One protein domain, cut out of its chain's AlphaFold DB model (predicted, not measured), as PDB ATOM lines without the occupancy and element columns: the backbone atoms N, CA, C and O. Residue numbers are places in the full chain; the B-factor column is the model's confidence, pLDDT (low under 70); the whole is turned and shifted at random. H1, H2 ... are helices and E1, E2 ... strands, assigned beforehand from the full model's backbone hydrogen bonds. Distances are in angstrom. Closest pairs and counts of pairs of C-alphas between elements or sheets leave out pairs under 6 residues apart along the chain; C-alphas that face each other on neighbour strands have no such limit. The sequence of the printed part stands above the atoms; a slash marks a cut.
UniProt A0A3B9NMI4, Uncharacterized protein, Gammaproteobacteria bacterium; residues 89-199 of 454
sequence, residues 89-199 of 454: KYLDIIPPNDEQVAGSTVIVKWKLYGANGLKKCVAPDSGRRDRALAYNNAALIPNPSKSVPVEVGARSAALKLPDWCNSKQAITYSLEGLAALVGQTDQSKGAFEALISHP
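This is residues 89 to 199 of the 454 residues of an uncharacterized protein of Gammaproteobacteria bacterium (UniProt A0A3B9NMI4). Look for a narrow, elongated sandwich: the curled four-stranded sheet E4 E3 E6 E7 lies face to face with the smaller sheet E1 E2 E5, their strands at 26 degrees. The one short helix, H1, packs beside E3, near E1, and the long links 115 to 128 and 136 to 147 have no named element. The printed part has 111 residues, with E1 E2 E3 E4 E5 E6 H1 E7 along the chain. Both sheets are antiparallel, in the orders E4 - E3 - E6 - E7 and E1 - E2 - E5; the class is mostly strand, though the named elements hold only 50 of the 111 residues. The whole is compact, radius of gyration of the C-alphas 14.3 A, and spans 44 by 24 by 21 A.

Begin with E3, residues 129 to 135, an inner strand with staggered pairing. Its residues 129 to 132 pair with edge strand E4, residues 148 to 151, in a hairpin; find N 130 and O 150 at 2.9 A. Its residues 133 to 135 pair with E6, residues 169 to 174, where N 172 and O 135 are 2.8 A apart. E6 is also the antiparallel neighbour of edge strand E7, residues 193 to 198, with N 171 and O 196 at 2.8 A. Turn to the other sheet: E1, residues 89 to 94, and E2, residues 105 to 114, form a hairpin, with N 92 and O 111 at 2.9 A. E2 also pairs with E5, residues 156 to 160, where N 106 and O 159 are 2.8 A apart. Between the sheets, the closest C-alphas of E3 and E5 are those of Ala 134 and Leu 159, 6.5 A apart. H1, residues 176 to 181, is on the larger sheet at a height of 4.6 A, over none of its strands, and only grazes the smaller one; its closest C-alphas with E3 are Gly 177 and Asp 130, 5.4 A apart. In H1 every O i to N i+4 pair is within hydrogen-bond range.

Find C-alpha 89 at (-32.727, -37.788, -24.257); from there E1 runs 16.8 A to C-alpha 94. E2, the longest strand, covers 29.9 A to C-alpha 114 at (-37.608, -38.652, -22.843). E3 measures 19.4 A, E4 9.9 A, E5 13.3 A, E6 15.9 A and H1 8.8 A. E7 measures 15.8 A and ends with C-alpha 198 at (-16.088, -52.181, -3.648).

The two C-alphas farthest apart, those of Asn 116 and Asn 166, are 44.0 A from each other. The printed part has no cut. The links E2 to E3, E3 to E4 and H1 to E7 are long. Mean pLDDT of the printed part is 71.0; look for values under 70 at residue 103 and residues 115 to 129, 137 to 150, 152 to 154 and 185 to 190.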
ATOM      1  N   LYS A  89     -33.702 -38.890 -24.303       78.00
ATOM      2  CA  LYS A  89     -32.727 -37.788 -24.257       78.00
ATOM      3  C   LYS A  89     -31.760 -37.868 -23.084       78.00
ATOM      4  O   LYS A  89     -30.768 -37.144 -23.067       78.00
ATOM      5  N   TYR A  90     -32.066 -38.689 -22.080       78.38
ATOM      6  CA  TYR A  90     -31.275 -38.797 -20.858       78.38
ATOM      7  C   TYR A  90     -31.224 -40.240 -20.375       78.38
ATOM      8  O   TYR A  90     -32.212 -40.968 -20.503       78.38
ATOM      9  N   LEU A  91     -30.115 -40.608 -19.735       83.00
ATOM     10  CA  LEU A  91     -29.977 -41.865 -19.015       83.00
ATOM     11  C   LEU A  91     -29.571 -41.650 -17.550       83.00
ATOM     12  O   LEU A  91     -28.834 -40.717 -17.224       83.00
ATOM     13  N   ASP A  92     -30.047 -42.535 -16.673       82.06
ATOM     14  CA  ASP A  92     -29.621 -42.644 -15.273       82.06
ATOM     15  C   ASP A  92     -29.072 -44.038 -14.988       82.06
ATOM     16  O   ASP A  92     -29.817 -45.020 -15.031       82.06
ATOM     17  N   ILE A  93     -27.803 -44.115 -14.599       85.25
ATOM     18  CA  ILE A  93     -27.196 -45.333 -14.075       85.25
ATOM     19  C   ILE A  93     -27.841 -45.706 -12.741       85.25
ATOM     20  O   ILE A  93     -27.964 -44.906 -11.813       85.25
ATOM     21  N   ILE A  94     -28.180 -46.984 -12.637       81.69
ATOM     22  CA  ILE A  94     -28.448 -47.688 -11.394       81.69
ATOM     23  C   ILE A  94     -27.187 -48.510 -11.098       81.69
ATOM     24  O   ILE A  94     -27.001 -49.589 -11.674       81.69
ATOM     25  N   PRO A  95     -26.286 -48.002 -10.243       75.06
ATOM     26  CA  PRO A  95     -25.047 -48.702  -9.966       75.06
ATOM     27  C   PRO A  95     -25.321 -50.024  -9.231       75.06
ATOM     28  O   PRO A  95     -26.323 -50.137  -8.514       75.06
ATOM     29  N   PRO A  96     -24.433 -51.021  -9.374       78.06
ATOM     30  CA  PRO A  96     -24.535 -52.269  -8.630       78.06
ATOM     31  C   PRO A  96     -24.345 -52.027  -7.125       78.06
ATOM     32  O   PRO A  96     -23.841 -50.983  -6.700       78.06
ATOM     33  N   ASN A  97     -24.743 -53.005  -6.306       80.94
ATOM     34  CA  ASN A  97     -24.530 -52.932  -4.859       80.94
ATOM     35  C   ASN A  97     -23.029 -52.887  -4.504       80.94
ATOM     36  O   ASN A  97     -22.177 -53.357  -5.257       80.94
ATOM     37  N   ASP A  98     -22.694 -52.319  -3.347       83.06
ATOM     38  CA  ASP A  98     -21.311 -52.101  -2.900       83.06
ATOM     39  C   ASP A  98     -20.661 -53.343  -2.260       83.06
ATOM     40  O   ASP A  98     -19.517 -53.284  -1.807       83.06
ATOM     41  N   GLU A  99     -21.366 -54.478  -2.243       80.50
ATOM     42  CA  GLU A  99     -20.890 -55.757  -1.705       80.50
ATOM     43  C   GLU A  99     -20.120 -56.591  -2.742       80.50
ATOM     44  O   GLU A  99     -19.411 -57.525  -2.371       80.50
ATOM     45  N   GLN A 100     -20.201 -56.229  -4.029       80.31
ATOM     46  CA  GLN A 100     -19.477 -56.914  -5.105       80.31
ATOM     47  C   GLN A 100     -17.965 -56.839  -4.890       80.31
ATOM     48  O   GLN A 100     -17.424 -55.752  -4.684       80.31
ATOM     49  N   VAL A 101     -17.281 -57.981  -4.960       79.75
ATOM     50  CA  VAL A 101     -15.830 -58.073  -4.742       79.75
ATOM     51  C   VAL A 101     -15.051 -57.893  -6.041       79.75
ATOM     52  O   VAL A 101     -15.543 -58.211  -7.125       79.75
ATOM     53  N   ALA A 102     -13.811 -57.422  -5.924       75.69
ATOM     54  CA  ALA A 102     -12.865 -57.329  -7.033       75.69
ATOM     55  C   ALA A 102     -12.825 -58.597  -7.902       75.69
ATOM     56  O   ALA A 102     -12.890 -59.712  -7.380       75.69
ATOM     57  N   GLY A 103     -12.712 -58.429  -9.219       69.25
ATOM     58  CA  GLY A 103     -12.724 -59.545 -10.164       69.25
ATOM     59  C   GLY A 103     -14.088 -60.216 -10.355       69.25
ATOM     60  O   GLY A 103     -14.175 -61.171 -11.119       69.25
ATOM     61  N   SER A 104     -15.172 -59.761  -9.720       71.31
ATOM     62  CA  SER A 104     -16.524 -60.269 -10.012       71.31
ATOM     63  C   SER A 104     -17.082 -59.650 -11.290       71.31
ATOM     64  O   SER A 104     -16.718 -58.533 -11.654       71.31
ATOM     65  N   THR A 105     -17.986 -60.354 -11.966       74.00
ATOM     66  CA  THR A 105     -18.828 -59.749 -13.005       74.00
ATOM     67  C   THR A 105     -20.045 -59.122 -12.334       74.00
ATOM     68  O   THR A 105     -20.722 -59.785 -11.553       74.00
ATOM     69  N   VAL A 106     -20.315 -57.852 -12.620       71.62
ATOM     70  CA  VAL A 106     -21.436 -57.093 -12.060       71.62
ATOM     71  C   VAL A 106     -22.397 -56.671 -13.156       71.62
ATOM     72  O   VAL A 106     -21.975 -56.289 -14.242       71.62
ATOM     73  N   ILE A 107     -23.694 -56.699 -12.861       74.62
ATOM     74  CA  ILE A 107     -24.715 -56.181 -13.773       74.62
ATOM     75  C   ILE A 107     -24.961 -54.718 -13.420       74.62
ATOM     76  O   ILE A 107     -25.469 -54.407 -12.340       74.62
ATOM     77  N   VAL A 108     -24.605 -53.820 -14.332       76.06
ATOM     78  CA  VAL A 108     -24.960 -52.402 -14.247       76.06
ATOM     79  C   VAL A 108     -26.257 -52.206 -15.012       76.06
ATOM     80  O   VAL A 108     -26.362 -52.651 -16.151       76.06
ATOM     81  N   LYS A 109     -27.244 -51.560 -14.390       80.94
ATOM     82  CA  LYS A 109     -28.533 -51.242 -15.018       80.94
ATOM     83  C   LYS A 109     -28.647 -49.738 -15.217       80.94
ATOM     84  O   LYS A 109     -27.978 -48.974 -14.525       80.94
ATOM     85  N   TRP A 110     -29.517 -49.294 -16.108       84.19
ATOM     86  CA  TRP A 110     -29.855 -47.877 -16.235       84.19
ATOM     87  C   TRP A 110     -31.297 -47.683 -16.695       84.19
ATOM     88  O   TRP A 110     -31.987 -48.618 -17.102       84.19
ATOM     89  N   LYS A 111     -31.776 -46.449 -16.565       79.00
ATOM     90  CA  LYS A 111     -33.084 -46.007 -17.052       79.00
ATOM     91  C   LYS A 111     -32.893 -44.987 -18.154       79.00
ATOM     92  O   LYS A 111     -32.012 -44.142 -18.034       79.00
ATOM     93  N   LEU A 112     -33.758 -45.042 -19.157       77.50
ATOM     94  CA  LEU A 112     -33.850 -44.043 -20.212       77.50
ATOM     95  C   LEU A 112     -35.070 -43.149 -19.973       77.50
ATOM     96  O   LEU A 112     -36.089 -43.607 -19.447       77.50
ATOM     97  N   TYR A 113     -34.952 -41.874 -20.336       72.88
ATOM     98  CA  TYR A 113     -36.024 -40.889 -20.202       72.88
ATOM     99  C   TYR A 113     -36.110 -39.985 -21.422       72.88
ATOM    100  O   TYR A 113     -35.090 -39.567 -21.975       72.88
ATOM    101  N   GLY A 114     -37.338 -39.611 -21.780       71.06
ATOM    102  CA  GLY A 114     -37.608 -38.652 -22.843       71.06
ATOM    103  C   GLY A 114     -37.329 -37.208 -22.424       71.06
ATOM    104  O   GLY A 114     -36.995 -36.898 -21.268       71.06
ATOM    105  N   ALA A 115     -37.523 -36.284 -23.363       65.50
ATOM    106  CA  ALA A 115     -37.511 -34.857 -23.063       65.50
ATOM    107  C   ALA A 115     -38.501 -34.526 -21.922       65.50
ATOM    108  O   ALA A 115     -39.615 -35.039 -21.864       65.50
ATOM    109  N   ASN A 116     -38.092 -33.656 -20.991       57.38
ATOM    110  CA  ASN A 116     -38.901 -33.206 -19.844       57.38
ATOM    111  C   ASN A 116     -39.241 -34.270 -18.774       57.38
ATOM    112  O   ASN A 116     -40.119 -34.032 -17.944       57.38
ATOM    113  N   GLY A 117     -38.527 -35.402 -18.727       53.22
ATOM    114  CA  GLY A 117     -38.686 -36.405 -17.663       53.22
ATOM    115  C   GLY A 117     -39.873 -37.352 -17.862       53.22
ATOM    116  O   GLY A 117     -40.328 -37.980 -16.900       53.22
ATOM    117  N   LEU A 118     -40.379 -37.457 -19.095       50.34
ATOM    118  CA  LEU A 118     -41.297 -38.523 -19.487       50.34
ATOM    119  C   LEU A 118     -40.618 -39.878 -19.238       50.34
ATOM    120  O   LEU A 118     -39.483 -40.109 -19.651       50.34
ATOM    121  N   LYS A 119     -41.306 -40.749 -18.489       53.28
ATOM    122  CA  LYS A 119     -40.789 -42.064 -18.062       53.28
ATOM    123  C   LYS A 119     -40.838 -43.128 -19.158       53.28
ATOM    124  O   LYS A 119     -40.273 -44.197 -18.963       53.28
ATOM    125  N   LYS A 120     -41.554 -42.847 -20.245       56.22
ATOM    126  CA  LYS A 120     -41.616 -43.672 -21.446       56.22
ATOM    127  C   LYS A 120     -40.968 -42.886 -22.579       56.22
ATOM    128  O   LYS A 120     -41.276 -41.703 -22.731       56.22
ATOM    129  N   CYS A 121     -40.031 -43.521 -23.260       64.94
ATOM    130  CA  CYS A 121     -39.326 -42.995 -24.415       64.94
ATOM    131  C   CYS A 121     -38.751 -44.157 -25.218       64.94
ATOM    132  O   CYS A 121     -38.435 -45.192 -24.622       64.94
ATOM    133  N   VAL A 122     -38.579 -43.930 -26.515       67.00
ATOM    134  CA  VAL A 122     -37.929 -44.852 -27.454       67.00
ATOM    135  C   VAL A 122     -36.472 -44.430 -27.633       67.00
ATOM    136  O   VAL A 122     -36.168 -43.231 -27.693       67.00
ATOM    137  N   ALA A 123     -35.543 -45.384 -27.611       65.12
ATOM    138  CA  ALA A 123     -34.125 -45.084 -27.768       65.12
ATOM    139  C   ALA A 123     -33.831 -44.674 -29.222       65.12
ATOM    140  O   ALA A 123     -34.337 -45.316 -30.129       65.12
ATOM    141  N   PRO A 124     -33.033 -43.621 -29.464       52.88
ATOM    142  CA  PRO A 124     -32.683 -43.248 -30.832       52.88
ATOM    143  C   PRO A 124     -31.777 -44.313 -31.461       52.88
ATOM    144  O   PRO A 124     -30.758 -44.655 -30.856       52.88
ATOM    145  N   ASP A 125     -32.125 -44.764 -32.668       55.12
ATOM    146  CA  ASP A 125     -31.393 -45.718 -33.515       55.12
ATOM    147  C   ASP A 125     -30.969 -47.019 -32.786       55.12
ATOM    148  O   ASP A 125     -29.864 -47.115 -32.224       55.12
ATOM    149  N   SER A 126     -31.797 -48.064 -32.848       54.53
ATOM    150  CA  SER A 126     -31.574 -49.371 -32.198       54.53
ATOM    151  C   SER A 126     -30.247 -50.056 -32.581       54.53
ATOM    152  O   SER A 126     -29.634 -50.741 -31.760       54.53
ATOM    153  N   GLY A 127     -29.706 -49.793 -33.777       49.72
ATOM    154  CA  GLY A 127     -28.455 -50.394 -34.268       49.72
ATOM    155  C   GLY A 127     -27.146 -49.734 -33.802       49.72
ATOM    156  O   GLY A 127     -26.050 -50.251 -34.073       49.72
ATOM    157  N   ARG A 128     -27.192 -48.576 -33.128       58.88
ATOM    158  CA  ARG A 128     -25.975 -47.876 -32.678       58.88
ATOM    159  C   ARG A 128     -25.448 -48.480 -31.381       58.88
ATOM    160  O   ARG A 128     -26.196 -48.817 -30.471       58.88
ATOM    161  N   ARG A 129     -24.120 -48.576 -31.274       65.56
ATOM    162  CA  ARG A 129     -23.430 -49.149 -30.110       65.56
ATOM    163  C   ARG A 129     -22.354 -48.232 -29.560       65.56
ATOM    164  O   ARG A 129     -21.630 -47.597 -30.325       65.56
ATOM    165  N   ASP A 130     -22.188 -48.250 -28.243       74.75
ATOM    166  CA  ASP A 130     -21.022 -47.681 -27.563       74.75
ATOM    167  C   ASP A 130     -20.604 -48.529 -26.352       74.75
ATOM    168  O   ASP A 130     -21.129 -49.610 -26.106       74.75
ATOM    169  N   ARG A 131     -19.594 -48.081 -25.613       72.06
ATOM    170  CA  ARG A 131     -18.906 -48.830 -24.569       72.06
ATOM    171  C   ARG A 131     -19.476 -48.497 -23.195       72.06
ATOM    172  O   ARG A 131     -19.433 -47.348 -22.762       72.06
ATOM    173  N   ALA A 132     -19.882 -49.527 -22.461       75.44
ATOM    174  CA  ALA A 132     -20.040 -49.465 -21.014       75.44
ATOM    175  C   ALA A 132     -18.711 -49.794 -20.320       75.44
ATOM    176  O   ALA A 132     -18.003 -50.729 -20.712       75.44
ATOM    177  N   LEU A 133     -18.357 -49.014 -19.297       78.56
ATOM    178  CA  LEU A 133     -17.050 -49.065 -18.643       78.56
ATOM    179  C   LEU A 133     -17.184 -49.177 -17.122       78.56
ATOM    180  O   LEU A 133     -18.035 -48.528 -16.518       78.56
ATOM    181  N   ALA A 134     -16.281 -49.940 -16.507       78.75
ATOM    182  CA  ALA A 134     -16.027 -49.937 -15.067       78.75
ATOM    183  C   ALA A 134     -14.516 -49.788 -14.848       78.75
ATOM    184  O   ALA A 134     -13.744 -50.594 -15.356       78.75
ATOM    185  N   TYR A 135     -14.036 -48.771 -14.141       71.81
ATOM    186  CA  TYR A 135     -12.594 -48.550 -13.990       71.81
ATOM    187  C   TYR A 135     -12.243 -47.834 -12.689       71.81
ATOM    188  O   TYR A 135     -13.069 -47.165 -12.080       71.81
ATOM    189  N   ASN A 136     -10.993 -47.976 -12.254       73.00
ATOM    190  CA  ASN A 136     -10.464 -47.241 -11.112       73.00
ATOM    191  C   ASN A 136      -9.692 -46.002 -11.604       73.00
ATOM    192  O   ASN A 136      -8.776 -46.118 -12.414       73.00
ATOM    193  N   ASN A 137     -10.042 -44.821 -11.088       61.84
ATOM    194  CA  ASN A 137      -9.373 -43.545 -11.379       61.84
ATOM    195  C   ASN A 137      -8.008 -43.371 -10.682       61.84
ATOM    196  O   ASN A 137      -7.279 -42.418 -10.967       61.84
ATOM    197  N   ALA A 138      -7.644 -44.264  -9.759       55.47
ATOM    198  CA  ALA A 138      -6.309 -44.324  -9.185       55.47
ATOM    199  C   ALA A 138      -5.335 -44.835 -10.256       55.47
ATOM    200  O   ALA A 138      -5.200 -46.035 -10.487       55.47
ATOM    201  N   ALA A 139      -4.693 -43.889 -10.939       43.91
ATOM    202  CA  ALA A 139      -3.638 -44.125 -11.911       43.91
ATOM    203  C   ALA A 139      -2.650 -45.212 -11.435       43.91
ATOM    204  O   ALA A 139      -2.204 -45.151 -10.289       43.91
ATOM    205  N   LEU A 140      -2.281 -46.120 -12.358       38.91
ATOM    206  CA  LEU A 140      -1.259 -47.193 -12.288       38.91
ATOM    207  C   LEU A 140      -1.748 -48.662 -12.308       38.91
ATOM    208  O   LEU A 140      -1.033 -49.538 -11.830       38.91
ATOM    209  N   ILE A 141      -2.879 -48.983 -12.949       36.84
ATOM    210  CA  ILE A 141      -3.134 -50.361 -13.428       36.84
ATOM    211  C   ILE A 141      -3.380 -50.323 -14.950       36.84
ATOM    212  O   ILE A 141      -4.246 -49.562 -15.381       36.84
ATOM    213  N   PRO A 142      -2.658 -51.102 -15.786       33.09
ATOM    214  CA  PRO A 142      -2.793 -51.061 -17.249       33.09
ATOM    215  C   PRO A 142      -4.086 -51.667 -17.811       33.09
ATOM    216  O   PRO A 142      -4.255 -51.670 -19.024       33.09
ATOM    217  N   ASN A 143      -4.989 -52.180 -16.975       41.56
ATOM    218  CA  ASN A 143      -6.214 -52.830 -17.431       41.56
ATOM    219  C   ASN A 143      -7.436 -52.012 -17.001       41.56
ATOM    220  O   ASN A 143      -7.952 -52.236 -15.902       41.56
ATOM    221  N   PRO A 144      -7.933 -51.075 -17.834       44.09
ATOM    222  CA  PRO A 144      -9.339 -50.707 -17.742       44.09
ATOM    223  C   PRO A 144     -10.134 -52.005 -17.887       44.09
ATOM    224  O   PRO A 144      -9.790 -52.834 -18.735       44.09
ATOM    225  N   SER A 145     -11.157 -52.226 -17.064       47.78
ATOM    226  CA  SER A 145     -12.036 -53.370 -17.297       47.78
ATOM    227  C   SER A 145     -12.481 -53.328 -18.749       47.78
ATOM    228  O   SER A 145     -12.842 -52.248 -19.235       47.78
ATOM    229  N   LYS A 146     -12.362 -54.459 -19.458       54.22
ATOM    230  CA  LYS A 146     -12.769 -54.560 -20.862       54.22
ATOM    231  C   LYS A 146     -14.119 -53.869 -21.006       54.22
ATOM    232  O   LYS A 146     -15.068 -54.200 -20.303       54.22
ATOM    233  N   SER A 147     -14.171 -52.877 -21.886       62.66
ATOM    234  CA  SER A 147     -15.442 -52.288 -22.261       62.66
ATOM    235  C   SER A 147     -16.358 -53.357 -22.805       62.66
ATOM    236  O   SER A 147     -15.906 -54.194 -23.595       62.66
ATOM    237  N   VAL A 148     -17.634 -53.235 -22.512       65.88
ATOM    238  CA  VAL A 148     -18.640 -54.032 -23.197       65.88
ATOM    239  C   VAL A 148     -19.321 -53.135 -24.224       65.88
ATOM    240  O   VAL A 148     -19.718 -52.030 -23.852       65.88
ATOM    241  N   PRO A 149     -19.376 -53.527 -25.510       64.06
ATOM    242  CA  PRO A 149     -20.216 -52.843 -26.480       64.06
ATOM    243  C   PRO A 149     -21.685 -53.078 -26.117       64.06
ATOM    244  O   PRO A 149     -22.079 -54.196 -25.798       64.06
ATOM    245  N   VAL A 150     -22.471 -52.013 -26.134       68.31
ATOM    246  CA  VAL A 150     -23.859 -51.964 -25.682       68.31
ATOM    247  C   VAL A 150     -24.649 -51.125 -26.676       68.31
ATOM    248  O   VAL A 150     -24.151 -50.098 -27.138       68.31
ATOM    249  N   GLU A 151     -25.857 -51.565 -27.010       70.19
ATOM    250  CA  GLU A 151     -26.781 -50.844 -27.895       70.19
ATOM    251  C   GLU A 151     -27.473 -49.689 -27.166       70.19
ATOM    252  O   GLU A 151     -27.654 -49.735 -25.948       70.19
ATOM    253  N   VAL A 152     -27.845 -48.631 -27.891       67.44
ATOM    254  CA  VAL A 152     -28.453 -47.422 -27.298       67.44
ATOM    255  C   VAL A 152     -29.756 -47.740 -26.554       67.44
ATOM    256  O   VAL A 152     -30.017 -47.143 -25.506       67.44
ATOM    257  N   GLY A 153     -30.528 -48.717 -27.045       64.56
ATOM    258  CA  GLY A 153     -31.764 -49.202 -26.421       64.56
ATOM    259  C   GLY A 153     -31.574 -50.146 -25.234       64.56
ATOM    260  O   GLY A 153     -32.504 -50.349 -24.448       64.56
ATOM    261  N   ALA A 154     -30.368 -50.685 -25.032       69.25
ATOM    262  CA  ALA A 154     -30.116 -51.600 -23.929       69.25
ATOM    263  C   ALA A 154     -30.351 -50.909 -22.577       69.25
ATOM    264  O   ALA A 154     -30.214 -49.696 -22.436       69.25
ATOM    265  N   ARG A 155     -30.681 -51.701 -21.551       75.69
ATOM    266  CA  ARG A 155     -30.956 -51.215 -20.180       75.69
ATOM    267  C   ARG A 155     -30.036 -51.816 -19.122       75.69
ATOM    268  O   ARG A 155     -30.171 -51.519 -17.929       75.69
ATOM    269  N   SER A 156     -29.121 -52.687 -19.540       76.75
ATOM    270  CA  SER A 156     -28.133 -53.290 -18.658       76.75
ATOM    271  C   SER A 156     -26.908 -53.805 -19.409       76.75
ATOM    272  O   SER A 156     -26.978 -54.069 -20.605       76.75
ATOM    273  N   ALA A 157     -25.793 -53.953 -18.695       71.81
ATOM    274  CA  ALA A 157     -24.580 -54.593 -19.189       71.81
ATOM    275  C   ALA A 157     -23.850 -55.323 -18.058       71.81
ATOM    276  O   ALA A 157     -23.799 -54.847 -16.919       71.81
ATOM    277  N   ALA A 158     -23.246 -56.463 -18.389       73.50
ATOM    278  CA  ALA A 158     -22.386 -57.218 -17.488       73.50
ATOM    279  C   ALA A 158     -20.941 -56.710 -17.595       73.50
ATOM    280  O   ALA A 158     -20.300 -56.872 -18.626       73.50
ATOM    281  N   LEU A 159     -20.407 -56.105 -16.537       72.62
ATOM    282  CA  LEU A 159     -19.051 -55.557 -16.499       72.62
ATOM    283  C   LEU A 159     -18.182 -56.356 -15.534       72.62
ATOM    284  O   LEU A 159     -18.564 -56.601 -14.393       72.62
ATOM    285  N   LYS A 160     -16.979 -56.740 -15.959       70.88
ATOM    286  CA  LYS A 160     -15.986 -57.336 -15.060       70.88
ATOM    287  C   LYS A 160     -15.373 -56.236 -14.197       70.88
ATOM    288  O   LYS A 160     -14.918 -55.238 -14.737       70.88
ATOM    289  N   LEU A 161     -15.340 -56.394 -12.879       75.06
ATOM    290  CA  LEU A 161     -14.585 -55.483 -12.021       75.06
ATOM    291  C   LEU A 161     -13.082 -55.745 -12.157       75.06
ATOM    292  O   LEU A 161     -12.689 -56.906 -12.300       75.06
ATOM    293  N   PRO A 162     -12.229 -54.710 -12.037       70.25
ATOM    294  CA  PRO A 162     -10.789 -54.913 -11.943       70.25
ATOM    295  C   PRO A 162     -10.434 -55.861 -10.792       70.25
ATOM    296  O   PRO A 162     -11.167 -55.968  -9.808       70.25
ATOM    297  N   ASP A 163      -9.289 -56.529 -10.877       73.94
ATOM    298  CA  ASP A 163      -8.769 -57.316  -9.762       73.94
ATOM    299  C   ASP A 163      -7.999 -56.427  -8.778       73.94
ATOM    300  O   ASP A 163      -7.095 -55.681  -9.159       73.94
ATOM    301  N   TRP A 164      -8.318 -56.531  -7.486       72.44
ATOM    302  CA  TRP A 164      -7.527 -55.953  -6.403       72.44
ATOM    303  C   TRP A 164      -7.736 -56.694  -5.083       72.44
ATOM    304  O   TRP A 164      -8.737 -57.367  -4.841       72.44
ATOM    305  N   CYS A 165      -6.733 -56.568  -4.224       74.25
ATOM    306  CA  CYS A 165      -6.498 -57.472  -3.101       74.25
ATOM    307  C   CYS A 165      -6.178 -56.734  -1.789       74.25
ATOM    308  O   CYS A 165      -6.073 -57.343  -0.733       74.25
ATOM    309  N   ASN A 166      -6.002 -55.412  -1.851       73.31
ATOM    310  CA  ASN A 166      -5.472 -54.606  -0.755       73.31
ATOM    311  C   ASN A 166      -6.568 -54.064   0.177       73.31
ATOM    312  O   ASN A 166      -6.728 -54.505   1.310       73.31
ATOM    313  N   SER A 167      -7.321 -53.080  -0.293       78.19
ATOM    314  CA  SER A 167      -8.329 -52.341   0.454       78.19
ATOM    315  C   SER A 167      -9.531 -52.071  -0.438       78.19
ATOM    316  O   SER A 167      -9.487 -52.333  -1.638       78.19
ATOM    317  N   LYS A 168     -10.610 -51.515   0.128       83.56
ATOM    318  CA  LYS A 168     -11.723 -51.023  -0.690       83.56
ATOM    319  C   LYS A 168     -11.204 -50.030  -1.736       83.56
ATOM    320  O   LYS A 168     -10.404 -49.157  -1.395       83.56
ATOM    321  N   GLN A 169     -11.654 -50.171  -2.979       80.19
ATOM    322  CA  GLN A 169     -11.312 -49.270  -4.081       80.19
ATOM    323  C   GLN A 169     -12.580 -48.660  -4.667       80.19
ATOM    324  O   GLN A 169     -13.625 -49.309  -4.710       80.19
ATOM    325  N   ALA A 170     -12.482 -47.400  -5.088       84.38
ATOM    326  CA  ALA A 170     -13.572 -46.705  -5.752       84.38
ATOM    327  C   ALA A 170     -13.532 -47.019  -7.252       84.38
ATOM    328  O   ALA A 170     -12.525 -46.766  -7.914       84.38
ATOM    329  N   ILE A 171     -14.624 -47.576  -7.761       84.38
ATOM    330  CA  ILE A 171     -14.820 -47.924  -9.163       84.38
ATOM    331  C   ILE A 171     -15.813 -46.938  -9.766       84.38
ATOM    332  O   ILE A 171     -16.915 -46.751  -9.243       84.38
ATOM    333  N   THR A 172     -15.397 -46.300 -10.853       84.56
ATOM    334  CA  THR A 172     -16.238 -45.473 -11.708       84.56
ATOM    335  C   THR A 172     -16.894 -46.358 -12.758       84.56
ATOM    336  O   THR A 172     -16.204 -47.017 -13.534       84.56
ATOM    337  N   TYR A 173     -18.219 -46.337 -12.794       84.69
ATOM    338  CA  TYR A 173     -19.028 -46.831 -13.897       84.69
ATOM    339  C   TYR A 173     -19.334 -45.664 -14.823       84.69
ATOM    340  O   TYR A 173     -19.789 -44.631 -14.333       84.69
ATOM    341  N   SER A 174     -19.090 -45.815 -16.122       85.44
ATOM    342  CA  SER A 174     -19.333 -44.761 -17.108       85.44
ATOM    343  C   SER A 174     -20.053 -45.315 -18.333       85.44
ATOM    344  O   SER A 174     -19.669 -46.356 -18.874       85.44
ATOM    345  N   LEU A 175     -21.107 -44.605 -18.735       84.94
ATOM    346  CA  LEU A 175     -21.883 -44.800 -19.962       84.94
ATOM    347  C   LEU A 175     -21.830 -43.534 -20.836       84.94
ATOM    348  O   LEU A 175     -22.785 -43.231 -21.542       84.94
ATOM    349  N   GLU A 176     -20.738 -42.763 -20.765       83.25
ATOM    350  CA  GLU A 176     -20.589 -41.482 -21.476       83.25
ATOM    351  C   GLU A 176     -20.856 -41.603 -22.985       83.25
ATOM    352  O   GLU A 176     -21.548 -40.762 -23.557       83.25
ATOM    353  N   GLY A 177     -20.372 -42.677 -23.614       80.31
ATOM    354  CA  GLY A 177     -20.626 -42.950 -25.028       80.31
ATOM    355  C   GLY A 177     -22.119 -43.108 -25.333       80.31
ATOM    356  O   GLY A 177     -22.662 -42.391 -26.169       80.31
ATOM    357  N   LEU A 178     -22.823 -43.951 -24.569       80.25
ATOM    358  CA  LEU A 178     -24.276 -44.127 -24.708       80.25
ATOM    359  C   LEU A 178     -25.045 -42.835 -24.415       80.25
ATOM    360  O   LEU A 178     -25.997 -42.521 -25.126       80.25
ATOM    361  N   ALA A 179     -24.614 -42.056 -23.418       82.31
ATOM    362  CA  ALA A 179     -25.198 -40.757 -23.095       82.31
ATOM    363  C   ALA A 179     -25.115 -39.797 -24.294       82.31
ATOM    364  O   ALA A 179     -26.088 -39.119 -24.627       82.31
ATOM    365  N   ALA A 180     -23.980 -39.783 -24.995       80.50
ATOM    366  CA  ALA A 180     -23.824 -38.997 -26.211       80.50
ATOM    367  C   ALA A 180     -24.739 -39.493 -27.345       80.50
ATOM    368  O   ALA A 180     -25.320 -38.666 -28.050       80.50
ATOM    369  N   LEU A 181     -24.907 -40.813 -27.501       76.69
ATOM    370  CA  LEU A 181     -25.787 -41.388 -28.524       76.69
ATOM    371  C   LEU A 181     -27.271 -41.066 -28.271       76.69
ATOM    372  O   LEU A 181     -27.959 -40.707 -29.222       76.69
ATOM    373  N   VAL A 182     -27.736 -41.056 -27.013       77.75
ATOM    374  CA  VAL A 182     -29.098 -40.589 -26.661       77.75
ATOM    375  C   VAL A 182     -29.258 -39.061 -26.722       77.75
ATOM    376  O   VAL A 182     -30.334 -38.526 -26.473       77.75
ATOM    377  N   GLY A 183     -28.203 -38.311 -27.048       76.12
ATOM    378  CA  GLY A 183     -28.248 -36.849 -27.150       76.12
ATOM    379  C   GLY A 183     -28.198 -36.115 -25.805       76.12
ATOM    380  O   GLY A 183     -28.540 -34.928 -25.733       76.12
ATOM    381  N   GLN A 184     -27.750 -36.781 -24.738       76.94
ATOM    382  CA  GLN A 184     -27.542 -36.173 -23.429       76.94
ATOM    383  C   GLN A 184     -26.294 -35.283 -23.458       76.94
ATOM    384  O   GLN A 184     -25.160 -35.740 -23.354       76.94
ATOM    385  N   THR A 185     -26.510 -33.974 -23.581       65.19
ATOM    386  CA  THR A 185     -25.437 -32.959 -23.591       65.19
ATOM    387  C   THR A 185     -25.313 -32.194 -22.270       65.19
ATOM    388  O   THR A 185     -24.330 -31.488 -22.045       65.19
ATOM    389  N   ASP A 186     -26.296 -32.338 -21.378       66.12
ATOM    390  CA  ASP A 186     -26.385 -31.633 -20.101       66.12
ATOM    391  C   ASP A 186     -26.178 -32.604 -18.931       66.12
ATOM    392  O   ASP A 186     -27.076 -33.360 -18.572       66.12
ATOM    393  N   GLN A 187     -25.003 -32.544 -18.295       61.09
ATOM    394  CA  GLN A 187     -24.655 -33.364 -17.124       61.09
ATOM    395  C   GLN A 187     -25.543 -33.102 -15.894       61.09
ATOM    396  O   GLN A 187     -25.489 -33.855 -14.926       61.09
ATOM    397  N   SER A 188     -26.343 -32.028 -15.887       60.34
ATOM    398  CA  SER A 188     -27.285 -31.749 -14.795       60.34
ATOM    399  C   SER A 188     -28.600 -32.526 -14.908       60.34
ATOM    400  O   SER A 188     -29.391 -32.534 -13.961       60.34
ATOM    401  N   LYS A 189     -28.836 -33.190 -16.045       55.72
ATOM    402  CA  LYS A 189     -30.017 -34.007 -16.322       55.72
ATOM    403  C   LYS A 189     -29.561 -35.416 -16.675       55.72
ATOM    404  O   LYS A 189     -28.929 -35.590 -17.707       55.72
ATOM    405  N   GLY A 190     -29.909 -36.397 -15.846       60.44
ATOM    406  CA  GLY A 190     -29.435 -37.776 -15.982       60.44
ATOM    407  C   GLY A 190     -28.033 -37.993 -15.384       60.44
ATOM    408  O   GLY A 190     -27.195 -37.094 -15.431       60.44
ATOM    409  N   ALA A 191     -27.764 -39.170 -14.823       78.25
ATOM    410  CA  ALA A 191     -26.478 -39.565 -14.241       78.25
ATOM    411  C   ALA A 191     -25.856 -40.751 -15.000       78.25
ATOM    412  O   ALA A 191     -26.093 -41.906 -14.658       78.25
ATOM    413  N   PHE A 192     -25.029 -40.473 -16.013       82.56
ATOM    414  CA  PHE A 192     -24.330 -41.496 -16.814       82.56
ATOM    415  C   PHE A 192     -22.956 -41.898 -16.263       82.56
ATOM    416  O   PHE A 192     -22.237 -42.673 -16.893       82.56
ATOM    417  N   GLU A 193     -22.596 -41.396 -15.083       85.31
ATOM    418  CA  GLU A 193     -21.450 -41.875 -14.323       85.31
ATOM    419  C   GLU A 193     -21.834 -42.109 -12.864       85.31
ATOM    420  O   GLU A 193     -22.572 -41.325 -12.262       85.31
ATOM    421  N   ALA A 194     -21.305 -43.179 -12.275       86.12
ATOM    422  CA  ALA A 194     -21.497 -43.502 -10.867       86.12
ATOM    423  C   ALA A 194     -20.189 -43.992 -10.241       86.12
ATOM    424  O   ALA A 194     -19.459 -44.771 -10.844       86.12
ATOM    425  N   LEU A 195     -19.903 -43.567  -9.009       87.88
ATOM    426  CA  LEU A 195     -18.706 -43.966  -8.267       87.88
ATOM    427  C   LEU A 195     -19.100 -44.793  -7.040       87.88
ATOM    428  O   LEU A 195     -19.736 -44.263  -6.129       87.88
ATOM    429  N   ILE A 196     -18.688 -46.061  -6.985       86.56
ATOM    430  CA  ILE A 196     -19.007 -46.985  -5.883       86.56
ATOM    431  C   ILE A 196     -17.732 -47.606  -5.320       86.56
ATOM    432  O   ILE A 196     -16.799 -47.919  -6.052       86.56
ATOM    433  N   SER A 197     -17.672 -47.779  -3.998       88.00
ATOM    434  CA  SER A 197     -16.524 -48.394  -3.325       88.00
ATOM    435  C   SER A 197     -16.750 -49.879  -3.067       88.00
ATOM    436  O   SER A 197     -17.572 -50.232  -2.226       88.00
ATOM    437  N   HIS A 198     -15.955 -50.726  -3.710       83.62
ATOM    438  CA  HIS A 198     -16.088 -52.181  -3.648       83.62
ATOM    439  C   HIS A 198     -15.022 -52.830  -2.744       83.62
ATOM    440  O   HIS A 198     -13.887 -52.336  -2.682       83.62
ATOM    441  N   PRO A 199     -15.346 -53.916  -2.015       81.88
ATOM    442  CA  PRO A 199     -14.380 -54.716  -1.264       81.88
ATOM    443  C   PRO A 199     -13.337 -55.418  -2.154       81.88
ATOM    444  O   PRO A 199     -13.634 -55.801  -3.284       81.88
TER     445      PRO A 199